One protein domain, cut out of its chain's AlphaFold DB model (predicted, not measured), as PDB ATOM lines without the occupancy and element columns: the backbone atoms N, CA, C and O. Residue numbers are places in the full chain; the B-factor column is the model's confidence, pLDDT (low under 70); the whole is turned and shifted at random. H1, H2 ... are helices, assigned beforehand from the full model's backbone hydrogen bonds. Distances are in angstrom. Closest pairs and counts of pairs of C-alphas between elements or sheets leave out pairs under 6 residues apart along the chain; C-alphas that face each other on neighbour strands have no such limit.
ATOM      1  N   TYR A   2     -24.056  10.713 -30.113       73.44
ATOM      2  CA  TYR A   2     -24.555  10.589 -31.489       73.44
ATOM      3  C   TYR A   2     -23.891   9.373 -32.138       73.44
ATOM      4  O   TYR A   2     -22.678   9.229 -32.026       73.44
ATOM      5  N   GLY A   3     -24.660   8.532 -32.826       81.44
ATOM      6  CA  GLY A   3     -24.163   7.320 -33.478       81.44
ATOM      7  C   GLY A   3     -25.109   6.855 -34.581       81.44
ATOM      8  O   GLY A   3     -26.248   7.318 -34.648       81.44
ATOM      9  N   THR A   4     -24.627   5.984 -35.462       83.75
ATOM     10  CA  THR A   4     -25.451   5.334 -36.488       83.75
ATOM     11  C   THR A   4     -26.261   4.189 -35.887       83.75
ATOM     12  O   THR A   4     -25.913   3.622 -34.849       83.75
ATOM     13  N   ILE A   5     -27.371   3.856 -36.539       87.31
ATOM     14  CA  ILE A   5     -28.177   2.683 -36.199       87.31
ATOM     15  C   ILE A   5     -27.574   1.484 -36.951       87.31
ATOM     16  O   ILE A   5     -27.320   1.627 -38.150       87.31
ATOM     17  N   PRO A   6     -27.312   0.341 -36.286       86.12
ATOM     18  CA  PRO A   6     -26.874  -0.885 -36.952       86.12
ATOM     19  C   PRO A   6     -27.817  -1.313 -38.079       86.12
ATOM     20  O   PRO A   6     -29.039  -1.202 -37.951       86.12
ATOM     21  N   GLN A   7     -27.250  -1.824 -39.174       84.12
ATOM     22  CA  GLN A   7     -28.024  -2.150 -40.372       84.12
ATOM     23  C   GLN A   7     -29.021  -3.284 -40.111       84.12
ATOM     24  O   GLN A   7     -30.150  -3.189 -40.575       84.12
ATOM     25  N   PHE A   8     -28.659  -4.292 -39.309       84.38
ATOM     26  CA  PHE A   8     -29.572  -5.393 -38.981       84.38
ATOM     27  C   PHE A   8     -30.877  -4.920 -38.315       84.38
ATOM     28  O   PHE A   8     -31.947  -5.448 -38.601       84.38
ATOM     29  N   ILE A   9     -30.804  -3.894 -37.455       88.25
ATOM     30  CA  ILE A   9     -31.987  -3.317 -36.801       88.25
ATOM     31  C   ILE A   9     -32.838  -2.597 -37.842       88.25
ATOM     32  O   ILE A   9     -34.049  -2.790 -37.889       88.25
ATOM     33  N   LEU A  10     -32.205  -1.785 -38.699       89.50
ATOM     34  CA  LEU A  10     -32.909  -1.072 -39.765       89.50
ATOM     35  C   LEU A  10     -33.610  -2.030 -40.726       89.50
ATOM     36  O   LEU A  10     -34.739  -1.759 -41.120       89.50
ATOM     37  N   ASP A  11     -32.953  -3.129 -41.090       90.94
ATOM     38  CA  ASP A  11     -33.498  -4.113 -42.018       90.94
ATOM     39  C   ASP A  11     -34.734  -4.799 -41.413       90.94
ATOM     40  O   ASP A  11     -35.786  -4.788 -42.053       90.94
ATOM     41  N   ASN A  12     -34.658  -5.265 -40.159       90.75
ATOM     42  CA  ASN A  12     -35.783  -5.892 -39.451       90.75
ATOM     43  C   ASN A  12     -37.001  -4.956 -39.340       90.75
ATOM     44  O   ASN A  12     -38.109  -5.313 -39.738       90.75
ATOM     45  N   GLU A  13     -36.787  -3.730 -38.859       93.44
ATOM     46  CA  GLU A  13     -37.850  -2.725 -38.726       93.44
ATOM     47  C   GLU A  13     -38.428  -2.342 -40.095       93.44
ATOM     48  O   GLU A  13     -39.634  -2.146 -40.259       93.44
ATOM     49  N   SER A  14     -37.576  -2.249 -41.122       94.62
ATOM     50  CA  SER A  14     -38.033  -1.939 -42.476       94.62
ATOM     51  C   SER A  14     -38.912  -3.047 -43.052       94.62
ATOM     52  O   SER A  14     -39.900  -2.744 -43.724       94.62
ATOM     53  N   GLU A  15     -38.592  -4.311 -42.774       96.06
ATOM     54  CA  GLU A  15     -39.384  -5.458 -43.203       96.06
ATOM     55  C   GLU A  15     -40.746  -5.475 -42.508       96.06
ATOM     56  O   GLU A  15     -41.771  -5.627 -43.181       96.06
ATOM     57  N   GLU A  16     -40.783  -5.217 -41.199       95.50
ATOM     58  CA  GLU A  16     -42.030  -5.111 -40.444       95.50
ATOM     59  C   GLU A  16     -42.914  -3.974 -40.973       95.50
ATOM     60  O   GLU A  16     -44.092  -4.178 -41.281       95.50
ATOM     61  N   ILE A  17     -42.347  -2.785 -41.190       94.38
ATOM     62  CA  ILE A  17     -43.074  -1.647 -41.770       94.38
ATOM     63  C   ILE A  17     -43.610  -1.992 -43.167       94.38
ATOM     64  O   ILE A  17     -44.746  -1.648 -43.513       94.38
ATOM     65  N   LEU A  18     -42.815  -2.677 -43.993       93.88
ATOM     66  CA  LEU A  18     -43.253  -3.132 -45.311       93.88
ATOM     67  C   LEU A  18     -44.393  -4.149 -45.207       93.88
ATOM     68  O   LEU A  18     -45.335  -4.076 -45.998       93.88
ATOM     69  N   HIS A  19     -44.336  -5.064 -44.243       95.81
ATOM     70  CA  HIS A  19     -45.399  -6.022 -43.969       95.81
ATOM     71  C   HIS A  19     -46.694  -5.318 -43.528       95.81
ATOM     72  O   HIS A  19     -47.764  -5.581 -44.084       95.81
ATOM     73  N   LEU A  20     -46.611  -4.351 -42.612       95.19
ATOM     74  CA  LEU A  20     -47.756  -3.552 -42.159       95.19
ATOM     75  C   LEU A  20     -48.397  -2.753 -43.299       95.19
ATOM     76  O   LEU A  20     -49.620  -2.690 -43.412       95.19
ATOM     77  N   HIS A  21     -47.590  -2.183 -44.195       94.25
ATOM     78  CA  HIS A  21     -48.112  -1.495 -45.376       94.25
ATOM     79  C   HIS A  21     -48.790  -2.431 -46.378       94.25
ATOM     80  O   HIS A  21     -49.741  -2.011 -47.029       94.25
ATOM     81  N   LYS A  22     -48.313  -3.673 -46.521       93.38
ATOM     82  CA  LYS A  22     -48.922  -4.669 -47.420       93.38
ATOM     83  C   LYS A  22     -50.226  -5.235 -46.864       93.38
ATOM     84  O   LYS A  22     -51.125  -5.551 -47.633       93.38
ATOM     85  N   THR A  23     -50.317  -5.388 -45.546       95.88
ATOM     86  CA  THR A  23     -51.497  -5.952 -44.875       95.88
ATOM     87  C   THR A  23     -52.601  -4.919 -44.667       95.88
ATOM     88  O   THR A  23     -53.778  -5.269 -44.725       95.88
ATOM     89  N   ASN A  24     -52.248  -3.644 -44.462       95.75
ATOM     90  CA  ASN A  24     -53.204  -2.581 -44.174       95.75
ATOM     91  C   ASN A  24     -53.269  -1.513 -45.283       95.75
ATOM     92  O   ASN A  24     -52.414  -0.627 -45.396       95.75
ATOM     93  N   MET A  25     -54.375  -1.530 -46.029       93.81
ATOM     94  CA  MET A  25     -54.665  -0.567 -47.097       93.81
ATOM     95  C   MET A  25     -54.791   0.886 -46.607       93.81
ATOM     96  O   MET A  25     -54.525   1.822 -47.365       93.81
ATOM     97  N   GLU A  26     -55.210   1.121 -45.360       95.75
ATOM     98  CA  GLU A  26     -55.312   2.477 -44.806       95.75
ATOM     99  C   GLU A  26     -53.931   3.100 -44.594       95.75
ATOM    100  O   GLU A  26     -53.709   4.267 -44.939       95.75
ATOM    101  N   LEU A  27     -52.976   2.311 -44.089       93.81
ATOM    102  CA  LEU A  27     -51.592   2.751 -43.911       93.81
ATOM    103  C   LEU A  27     -50.931   3.064 -45.255       93.81
ATOM    104  O   LEU A  27     -50.183   4.039 -45.357       93.81
ATOM    105  N   GLU A  28     -51.221   2.283 -46.295       94.06
ATOM    106  CA  GLU A  28     -50.737   2.552 -47.650       94.06
ATOM    107  C   GLU A  28     -51.288   3.881 -48.201       94.06
ATOM    108  O   GLU A  28     -50.522   4.747 -48.637       94.06
ATOM    109  N   LYS A  29     -52.605   4.109 -48.101       94.19
ATOM    110  CA  LYS A  29     -53.230   5.377 -48.524       94.19
ATOM    111  C   LYS A  29     -52.643   6.574 -47.773       94.19
ATOM    112  O   LYS A  29     -52.350   7.610 -48.380       94.19
ATOM    113  N   ARG A  30     -52.408   6.431 -46.464       93.62
ATOM    114  CA  ARG A  30     -51.785   7.474 -45.637       93.62
ATOM    115  C   ARG A  30     -50.336   7.742 -46.042       93.62
ATOM    116  O   ARG A  30     -49.942   8.907 -46.125       93.62
ATOM    117  N   LYS A  31     -49.556   6.699 -46.351       94.31
ATOM    118  CA  LYS A  31     -48.179   6.820 -46.856       94.31
ATOM    119  C   LYS A  31     -48.125   7.648 -48.136       94.31
ATOM    120  O   LYS A  31     -47.283   8.538 -48.234       94.31
ATOM    121  N   ILE A  32     -49.041   7.418 -49.077       94.62
ATOM    122  CA  ILE A  32     -49.117   8.188 -50.330       94.62
ATOM    123  C   ILE A  32     -49.396   9.669 -50.041       94.62
ATOM    124  O   ILE A  32     -48.696  10.547 -50.550       94.62
ATOM    125  N   GLY A  33     -50.378   9.965 -49.181       96.12
ATOM    126  CA  GLY A  33     -50.681  11.338 -48.760       96.12
ATOM    127  C   GLY A  33     -49.474  12.035 -48.121       96.12
ATOM    128  O   GLY A  33     -49.132  13.160 -48.491       96.12
ATOM    129  N   MET A  34     -48.772  11.332 -47.228       96.12
ATOM    130  CA  MET A  34     -47.552  11.824 -46.589       96.12
ATOM    131  C   MET A  34     -46.421  12.057 -47.600       96.12
ATOM    132  O   MET A  34     -45.773  13.098 -47.551       96.12
ATOM    133  N   GLN A  35     -46.191  11.140 -48.544       96.94
ATOM    134  CA  GLN A  35     -45.168  11.290 -49.586       96.94
ATOM    135  C   GLN A  35     -45.447  12.491 -50.495       96.94
ATOM    136  O   GLN A  35     -44.531  13.249 -50.828       96.94
ATOM    137  N   ASN A  36     -46.714  12.713 -50.850       96.69
ATOM    138  CA  ASN A  36     -47.133  13.887 -51.609       96.69
ATOM    139  C   ASN A  36     -46.879  15.178 -50.817       96.69
ATOM    140  O   ASN A  36     -46.294  16.121 -51.358       96.69
ATOM    141  N   GLY A  37     -47.241  15.205 -49.530       97.38
ATOM    142  CA  GLY A  37     -46.960  16.328 -48.632       97.38
ATOM    143  C   GLY A  37     -45.461  16.600 -48.478       97.38
ATOM    144  O   GLY A  37     -45.012  17.733 -48.653       97.38
ATOM    145  N   TYR A  38     -44.660  15.556 -48.262       96.94
ATOM    146  CA  TYR A  38     -43.206  15.660 -48.159       96.94
ATOM    147  C   TYR A  38     -42.574  16.166 -49.460       96.94
ATOM    148  O   TYR A  38     -41.667  16.994 -49.436       96.94
ATOM    149  N   THR A  39     -43.100  15.753 -50.614       97.38
ATOM    150  CA  THR A  39     -42.652  16.260 -51.918       97.38
ATOM    151  C   THR A  39     -42.909  17.764 -52.056       97.38
ATOM    152  O   THR A  39     -42.066  18.476 -52.601       97.38
ATOM    153  N   GLN A  40     -44.039  18.275 -51.553       96.50
ATOM    154  CA  GLN A  40     -44.297  19.720 -51.519       96.50
ATOM    155  C   GLN A  40     -43.383  20.434 -50.521       96.50
ATOM    156  O   GLN A  40     -42.804  21.463 -50.858       96.50
ATOM    157  N   TYR A  41     -43.156  19.851 -49.342       96.62
ATOM    158  CA  TYR A  41     -42.193  20.379 -48.376       96.62
ATOM    159  C   TYR A  41     -40.786  20.499 -48.976       96.62
ATOM    160  O   TYR A  41     -40.175  21.557 -48.890       96.62
ATOM    161  N   VAL A  42     -40.278  19.468 -49.657       95.19
ATOM    162  CA  VAL A  42     -38.952  19.505 -50.301       95.19
ATOM    163  C   VAL A  42     -38.866  20.590 -51.382       95.19
ATOM    164  O   VAL A  42     -37.790  21.154 -51.579       95.19
ATOM    165  N   LYS A  43     -39.977  20.917 -52.056       95.19
ATOM    166  CA  LYS A  43     -40.039  22.015 -53.037       95.19
ATOM    167  C   LYS A  43     -40.048  23.398 -52.387       95.19
ATOM    168  O   LYS A  43     -39.489  24.325 -52.962       95.19
ATOM    169  N   CYS A  44     -40.706  23.541 -51.239       94.62
ATOM    170  CA  CYS A  44     -40.909  24.829 -50.575       94.62
ATOM    171  C   CYS A  44     -39.871  25.134 -49.488       94.62
ATOM    172  O   CYS A  44     -39.730  26.294 -49.103       94.62
ATOM    173  N   ARG A  45     -39.149  24.128 -48.980       93.38
ATOM    174  CA  ARG A  45     -38.150  24.325 -47.925       93.38
ATOM    175  C   ARG A  45     -36.987  25.187 -48.430       93.38
ATOM    176  O   ARG A  45     -36.551  25.012 -49.573       93.38
ATOM    177  N   PRO A  46     -36.441  26.079 -47.588       93.50
ATOM    178  CA  PRO A  46     -35.237  26.812 -47.938       93.50
ATOM    179  C   PRO A  46     -34.061  25.848 -48.117       93.50
ATOM    180  O   PRO A  46     -34.000  24.773 -47.512       93.50
ATOM    181  N   VAL A  47     -33.110  26.240 -48.963       91.88
ATOM    182  CA  VAL A  47     -31.848  25.507 -49.095       91.88
ATOM    183  C   VAL A  47     -31.116  25.574 -47.745       91.88
ATOM    184  O   VAL A  47     -31.118  26.639 -47.123       91.88
ATOM    185  N   PRO A  48     -30.488  24.479 -47.280       92.44
ATOM    186  CA  PRO A  48     -29.670  24.510 -46.072       92.44
ATOM    187  C   PRO A  48     -28.586  25.591 -46.144       92.44
ATOM    188  O   PRO A  48     -28.082  25.908 -47.226       92.44
ATOM    189  N   CYS A  49     -28.192  26.141 -44.994       94.44
ATOM    190  CA  CYS A  49     -27.108  27.116 -44.964       94.44
ATOM    191  C   CYS A  49     -25.789  26.480 -45.445       94.44
ATOM    192  O   CYS A  49     -25.511  25.301 -45.202       94.44
ATOM    193  N   LYS A  50     -24.964  27.269 -46.147       94.81
ATOM    194  CA  LYS A  50     -23.695  26.793 -46.730       94.81
ATOM    195  C   LYS A  50     -22.752  26.233 -45.663       94.81
ATOM    196  O   LYS A  50     -22.069  25.243 -45.909       94.81
ATOM    197  N   GLU A  51     -22.751  26.850 -44.487       93.81
ATOM    198  CA  GLU A  51     -21.946  26.431 -43.345       93.81
ATOM    199  C   GLU A  51     -22.362  25.053 -42.825       93.81
ATOM    200  O   GLU A  51     -21.512  24.180 -42.700       93.81
ATOM    201  N   SER A  52     -23.662  24.789 -42.652       93.69
ATOM    202  CA  SER A  52     -24.151  23.463 -42.246       93.69
ATOM    203  C   SER A  52     -23.746  22.374 -43.242       93.69
ATOM    204  O   SER A  52     -23.250  21.320 -42.843       93.69
ATOM    205  N   VAL A  53     -23.871  22.641 -44.548       93.62
ATOM    206  CA  VAL A  53     -23.446  21.691 -45.588       93.62
ATOM    207  C   VAL A  53     -21.937  21.445 -45.532       93.62
ATOM    208  O   VAL A  53     -21.501  20.305 -45.688       93.62
ATOM    209  N   ARG A  54     -21.134  22.492 -45.309       93.38
ATOM    210  CA  ARG A  54     -19.680  22.375 -45.152       93.38
ATOM    211  C   ARG A  54     -19.329  21.529 -43.928       93.38
ATOM    212  O   ARG A  54     -18.541  20.602 -44.070       93.38
ATOM    213  N   LEU A  55     -19.944  21.803 -42.777       90.12
ATOM    214  CA  LEU A  55     -19.703  21.090 -41.520       90.12
ATOM    215  C   LEU A  55     -20.056  19.603 -41.622       90.12
ATOM    216  O   LEU A  55     -19.286  18.759 -41.176       90.12
ATOM    217  N   ILE A  56     -21.192  19.264 -42.238       89.06
ATOM    218  CA  ILE A  56     -21.609  17.864 -42.412       89.06
ATOM    219  C   ILE A  56     -20.650  17.121 -43.346       89.06
ATOM    220  O   ILE A  56     -20.192  16.035 -43.001       89.06
ATOM    221  N   LYS A  57     -20.279  17.720 -44.486       89.44
ATOM    222  CA  LYS A  57     -19.301  17.121 -45.412       89.44
ATOM    223  C   LYS A  57     -17.935  16.943 -44.764       89.44
ATOM    224  O   LYS A  57     -17.287  15.923 -44.957       89.44
ATOM    225  N   GLU A  58     -17.490  17.933 -43.997       88.62
ATOM    226  CA  GLU A  58     -16.234  17.853 -43.256       88.62
ATOM    227  C   GLU A  58     -16.299  16.752 -42.193       88.62
ATOM    228  O   GLU A  58     -15.387  15.935 -42.107       88.62
ATOM    229  N   ARG A  59     -17.411  16.630 -41.459       85.44
ATOM    230  CA  ARG A  59     -17.622  15.539 -40.502       85.44
ATOM    231  C   ARG A  59     -17.553  14.165 -41.168       85.44
ATOM    232  O   ARG A  59     -16.853  13.307 -40.644       85.44
ATOM    233  N   GLU A  60     -18.239  13.969 -42.295       83.06
ATOM    234  CA  GLU A  60     -18.237  12.702 -43.046       83.06
ATOM    235  C   GLU A  60     -16.848  12.323 -43.578       83.06
ATOM    236  O   GLU A  60     -16.510  11.142 -43.650       83.06
ATOM    237  N   LEU A  61     -16.034  13.314 -43.954       83.19
ATOM    238  CA  LEU A  61     -14.674  13.088 -44.446       83.19
ATOM    239  C   LEU A  61     -13.684  12.788 -43.314       83.19
ATOM    240  O   LEU A  61     -12.774  11.975 -43.491       83.19
ATOM    241  N   LEU A  62     -13.842  13.460 -42.173       81.19
ATOM    242  CA  LEU A  62     -12.899  13.386 -41.059       81.19
ATOM    243  C   LEU A  62     -13.193  12.243 -40.090       81.19
ATOM    244  O   LEU A  62     -12.275  11.774 -39.434       81.19
ATOM    245  N   SER A  63     -14.443  11.796 -39.962       74.62
ATOM    246  CA  SER A  63     -14.814  10.823 -38.937       74.62
ATOM    247  C   SER A  63     -15.875   9.853 -39.434       74.62
ATOM    248  O   SER A  63     -16.930  10.248 -39.933       74.62
ATOM    249  N   VAL A  64     -15.599   8.565 -39.242       74.00
ATOM    250  CA  VAL A  64     -16.607   7.516 -39.363       74.00
ATOM    251  C   VAL A  64     -17.445   7.547 -38.090       74.00
ATOM    252  O   VAL A  64     -16.930   7.372 -36.989       74.00
ATOM    253  N   ILE A  65     -18.744   7.790 -38.239       77.69
ATOM    254  CA  ILE A  65     -19.683   7.717 -37.123       77.69
ATOM    255  C   ILE A  65     -19.909   6.232 -36.820       77.69
ATOM    256  O   ILE A  65     -20.423   5.507 -37.671       77.69
ATOM    257  N   GLY A  66     -19.492   5.788 -35.635       78.38
ATOM    258  CA  GLY A  66     -19.758   4.437 -35.140       78.38
ATOM    259  C   GLY A  66     -21.210   4.249 -34.693       78.38
ATOM    260  O   GLY A  66     -21.991   5.204 -34.639       78.38
ATOM    261  N   HIS A  67     -21.562   3.012 -34.346       84.50
ATOM    262  CA  HIS A  67     -22.901   2.678 -33.868       84.50
ATOM    263  C   HIS A  67     -23.240   3.385 -32.549       84.50
ATOM    264  O   HIS A  67     -22.372   3.662 -31.720       84.50
ATOM    265  N   HIS A  68     -24.522   3.691 -32.350       85.38
ATOM    266  CA  HIS A  68     -24.998   4.315 -31.120       85.38
ATOM    267  C   HIS A  68     -24.857   3.350 -29.926       85.38
ATOM    268  O   HIS A  68     -25.352   2.229 -30.018       85.38
ATOM    269  N   PRO A  69     -24.283   3.765 -28.779       81.88
ATOM    270  CA  PRO A  69     -23.970   2.859 -27.668       81.88
ATOM    271  C   PRO A  69     -25.199   2.153 -27.077       81.88
ATOM    272  O   PRO A  69     -25.103   1.006 -26.662       81.88
ATOM    273  N   LEU A  70     -26.376   2.789 -27.105       84.44
ATOM    274  CA  LEU A  70     -27.625   2.152 -26.654       84.44
ATOM    275  C   LEU A  70     -28.126   1.029 -27.577       84.44
ATOM    276  O   LEU A  70     -28.969   0.249 -27.158       84.44
ATOM    277  N   LEU A  71     -27.646   0.961 -28.821       79.56
ATOM    278  CA  LEU A  71     -28.092  -0.010 -29.828       79.56
ATOM    279  C   LEU A  71     -27.107  -1.176 -30.004       79.56
ATOM    280  O   LEU A  71     -27.371  -2.094 -30.773       79.56
ATOM    281  N   VAL A  72     -25.978  -1.150 -29.290       73.38
ATOM    282  CA  VAL A  72     -24.907  -2.165 -29.334       73.38
ATOM    283  C   VAL A  72     -25.064  -3.166 -28.176       73.38
ATOM    284  O   VAL A  72     -24.100  -3.722 -27.672       73.38
ATOM    285  N   GLN A  73     -26.297  -3.400 -27.717       71.50
ATOM    286  CA  GLN A  73     -26.568  -4.316 -26.598       71.50
ATOM    287  C   GLN A  73     -26.262  -5.786 -26.941       71.50
ATOM    288  O   GLN A  73     -25.916  -6.555 -26.051       71.50
ATOM    289  N   ASN A  74     -26.316  -6.154 -28.229       66.69
ATOM    290  CA  ASN A  74     -25.976  -7.488 -28.724       66.69
ATOM    291  C   ASN A  74     -24.614  -7.432 -29.431       66.69
ATOM    292  O   ASN A  74     -24.532  -7.061 -30.606       66.69
ATOM    293  N   THR A  75     -23.552  -7.768 -28.699       68.00
ATOM    294  CA  THR A  75     -22.152  -7.616 -29.130       68.00
ATOM    295  C   THR A  75     -21.851  -8.366 -30.422       68.00
ATOM    296  O   THR A  75     -21.278  -7.785 -31.337       68.00
ATOM    297  N   ASP A  76     -22.319  -9.604 -30.562       77.38
ATOM    298  CA  ASP A  76     -21.894 -10.479 -31.661       77.38
ATOM    299  C   ASP A  76     -22.386  -9.984 -33.029       77.38
ATOM    300  O   ASP A  76     -21.619  -9.897 -33.991       77.38
ATOM    301  N   ALA A  77     -23.659  -9.590 -33.122       76.56
ATOM    302  CA  ALA A  77     -24.230  -9.038 -34.352       76.56
ATOM    303  C   ALA A  77     -23.642  -7.655 -34.675       76.56
ATOM    304  O   ALA A  77     -23.313  -7.366 -35.828       76.56
ATOM    305  N   ALA A  78     -23.450  -6.816 -33.653       76.06
ATOM    306  CA  ALA A  78     -22.876  -5.485 -33.818       76.06
ATOM    307  C   ALA A  78     -21.402  -5.531 -34.259       76.06
ATOM    308  O   ALA A  78     -20.976  -4.713 -35.077       76.06
ATOM    309  N   GLU A  79     -20.627  -6.496 -33.763       80.75
ATOM    310  CA  GLU A  79     -19.238  -6.721 -34.168       80.75
ATOM    311  C   GLU A  79     -19.127  -7.208 -35.613       80.75
ATOM    312  O   GLU A  79     -18.265  -6.740 -36.363       80.75
ATOM    313  N   MET A  80     -19.995  -8.134 -36.029       80.75
ATOM    314  CA  MET A  80     -20.022  -8.623 -37.411       80.75
ATOM    315  C   MET A  80     -20.393  -7.510 -38.395       80.75
ATOM    316  O   MET A  80     -19.747  -7.368 -39.438       80.75
ATOM    317  N   ASP A  81     -21.355  -6.661 -38.038       79.75
ATOM    318  CA  ASP A  81     -21.720  -5.490 -38.836       79.75
ATOM    319  C   ASP A  81     -20.606  -4.438 -38.875       79.75
ATOM    320  O   ASP A  81     -20.342  -3.857 -39.931       79.75
ATOM    321  N   ALA A  82     -19.885  -4.223 -37.770       80.25
ATOM    322  CA  ALA A  82     -18.716  -3.347 -37.757       80.25
ATOM    323  C   ALA A  82     -17.618  -3.847 -38.715       80.25
ATOM    324  O   ALA A  82     -17.108  -3.070 -39.528       80.25
ATOM    325  N   LYS A  83     -17.316  -5.154 -38.700       84.12
ATOM    326  CA  LYS A  83     -16.366  -5.793 -39.635       84.12
ATOM    327  C   LYS A  83     -16.834  -5.673 -41.089       84.12
ATOM    328  O   LYS A  83     -16.038  -5.377 -41.984       84.12
ATOM    329  N   ARG A  84     -18.136  -5.854 -41.344       83.50
ATOM    330  CA  ARG A  84     -18.744  -5.661 -42.670       83.50
ATOM    331  C   ARG A  84     -18.592  -4.216 -43.150       83.50
ATOM    332  O   ARG A  84     -18.215  -3.999 -44.301       83.50
ATOM    333  N   LEU A  85     -18.857  -3.229 -42.294       81.19
ATOM    334  CA  LEU A  85     -18.696  -1.811 -42.625       81.19
ATOM    335  C   LEU A  85     -17.241  -1.462 -42.944       81.19
ATOM    336  O   LEU A  85     -16.990  -0.753 -43.918       81.19
ATOM    337  N   GLU A  86     -16.285  -1.993 -42.185       85.88
ATOM    338  CA  GLU A  86     -14.860  -1.809 -42.461       85.88
ATOM    339  C   GLU A  86     -14.473  -2.387 -43.834       85.88
ATOM    340  O   GLU A  86     -13.797  -1.728 -44.632       85.88
ATOM    341  N   MET A  87     -14.957  -3.589 -44.164       88.38
ATOM    342  CA  MET A  87     -14.760  -4.184 -45.489       88.38
ATOM    343  C   MET A  87     -15.349  -3.295 -46.594       88.38
ATOM    344  O   MET A  87     -14.672  -3.015 -47.583       88.38
ATOM    345  N   LEU A  88     -16.582  -2.808 -46.430       85.38
ATOM    346  CA  LEU A  88     -17.233  -1.922 -47.401       85.38
ATOM    347  C   LEU A  88     -16.479  -0.597 -47.577       85.38
ATOM    348  O   LEU A  88     -16.397  -0.076 -48.691       85.38
ATOM    349  N   GLN A  89     -15.887  -0.061 -46.510       83.31
ATOM    350  CA  GLN A  89     -15.032   1.122 -46.592       83.31
ATOM    351  C   GLN A  89     -13.768   0.846 -47.404       83.31
ATOM    352  O   GLN A  89     -13.430   1.641 -48.283       83.31
ATOM    353  N   LYS A  90     -13.119  -0.304 -47.187       86.12
ATOM    354  CA  LYS A  90     -11.981  -0.738 -48.010       86.12
ATOM    355  C   LYS A  90     -12.401  -0.873 -49.476       86.12
ATOM    356  O   LYS A  90     -11.739  -0.308 -50.342       86.12
ATOM    357  N   LEU A  91     -13.550  -1.486 -49.766       88.00
ATOM    358  CA  LEU A  91     -14.079  -1.591 -51.133       88.00
ATOM    359  C   LEU A  91     -14.374  -0.223 -51.768       88.00
ATOM    360  O   LEU A  91     -14.080  -0.025 -52.942       88.00
ATOM    361  N   LYS A  92     -14.883   0.751 -51.004       84.75
ATOM    362  CA  LYS A  92     -15.113   2.120 -51.500       84.75
ATOM    363  C   LYS A  92     -13.819   2.798 -51.959       84.75
ATOM    364  O   LYS A  92     -13.852   3.609 -52.879       84.75
ATOM    365  N   THR A  93     -12.688   2.481 -51.326       81.88
ATOM    366  CA  THR A  93     -11.373   3.004 -51.732       81.88
ATOM    367  C   THR A  93     -10.776   2.286 -52.945       81.88
ATOM    368  O   THR A  93      -9.869   2.820 -53.584       81.88
ATOM    369  N   LEU A  94     -11.300   1.111 -53.312       83.75
ATOM    370  CA  LEU A  94     -10.872   0.359 -54.489       83.75
ATOM    371  C   LEU A  94     -11.512   0.934 -55.756       83.75
ATOM    372  O   LEU A  94     -12.449   0.382 -56.325       83.75
ATOM    373  N   THR A  95     -10.972   2.048 -56.235       76.25
ATOM    374  CA  THR A  95     -11.223   2.518 -57.601       76.25
ATOM    375  C   THR A  95     -10.064   2.075 -58.495       76.25
ATOM    376  O   THR A  95      -8.916   2.402 -58.172       76.25
TER     377      THR A  95
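AT A GLANCE: This is residues 2 to 95 of the 366 residues of the protein "RNA helicase" of Penaeus vannamei (UniProt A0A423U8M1). An open, hollow frame of helices: H1 makes one side, H2 turns a corner from it, and H3 follows beyond a short stretch of chain, with the middle empty. Residues 63 to 74 run back toward the beginning of H1 and lead into H4, which touches H1 there and points out of the frame, its last turn and residues 94 and 95 sticking out. The printed part has 94 residues with four named helices, H1 to H4 in order, and no named strand; the class is all helix. It is only just loose, close to extended, with a radius of gyration of the C-alphas of 18.1 A and spans of 41 by 38 by 31 A.

IN THESE COORDINATES: H1 is residues 7 to 23, 24.2 A long, from C-alpha 7 at (-28.024, -2.150, -40.372). H2 is residues 25 to 44, 29.1 A long. H3 is residues 50 to 62, 18.1 A long. H4 is residues 75 to 93, 27.2 A long, ending with C-alpha 93 at (-11.373, 3.004, -51.732).

HOW THE PARTS SIT: H1 and H2 touch only at the corner by their link, where the closest C-alphas, of His 21 and Glu 28, are 5.3 A apart; they run opposite ways at a steep tilt of 61 degrees. H2 and H3 are apart. H3 touches no helix. H1 and H4 only just touch, with 3 pairs of C-alphas within 8 A, the closest being Gln 7 and Asp 81 at 7.3 A; they are about perpendicular, at 81 degrees. In H1, H2, H3 and H4 every O i to N i+4 pair is within hydrogen-bond range.

THE WHOLE: The two C-alphas farthest apart, of Glu 26 and Thr 95, are 45.9 A apart. The printed part has no cut. The link from H3 to H4, 12 residues, is long; those from H1 to H2 and from H2 to H3 are tight. Residues 32 to 63 stand free. The mean pLDDT of the printed part is 87.8, and residues 74 to 75 are under 70.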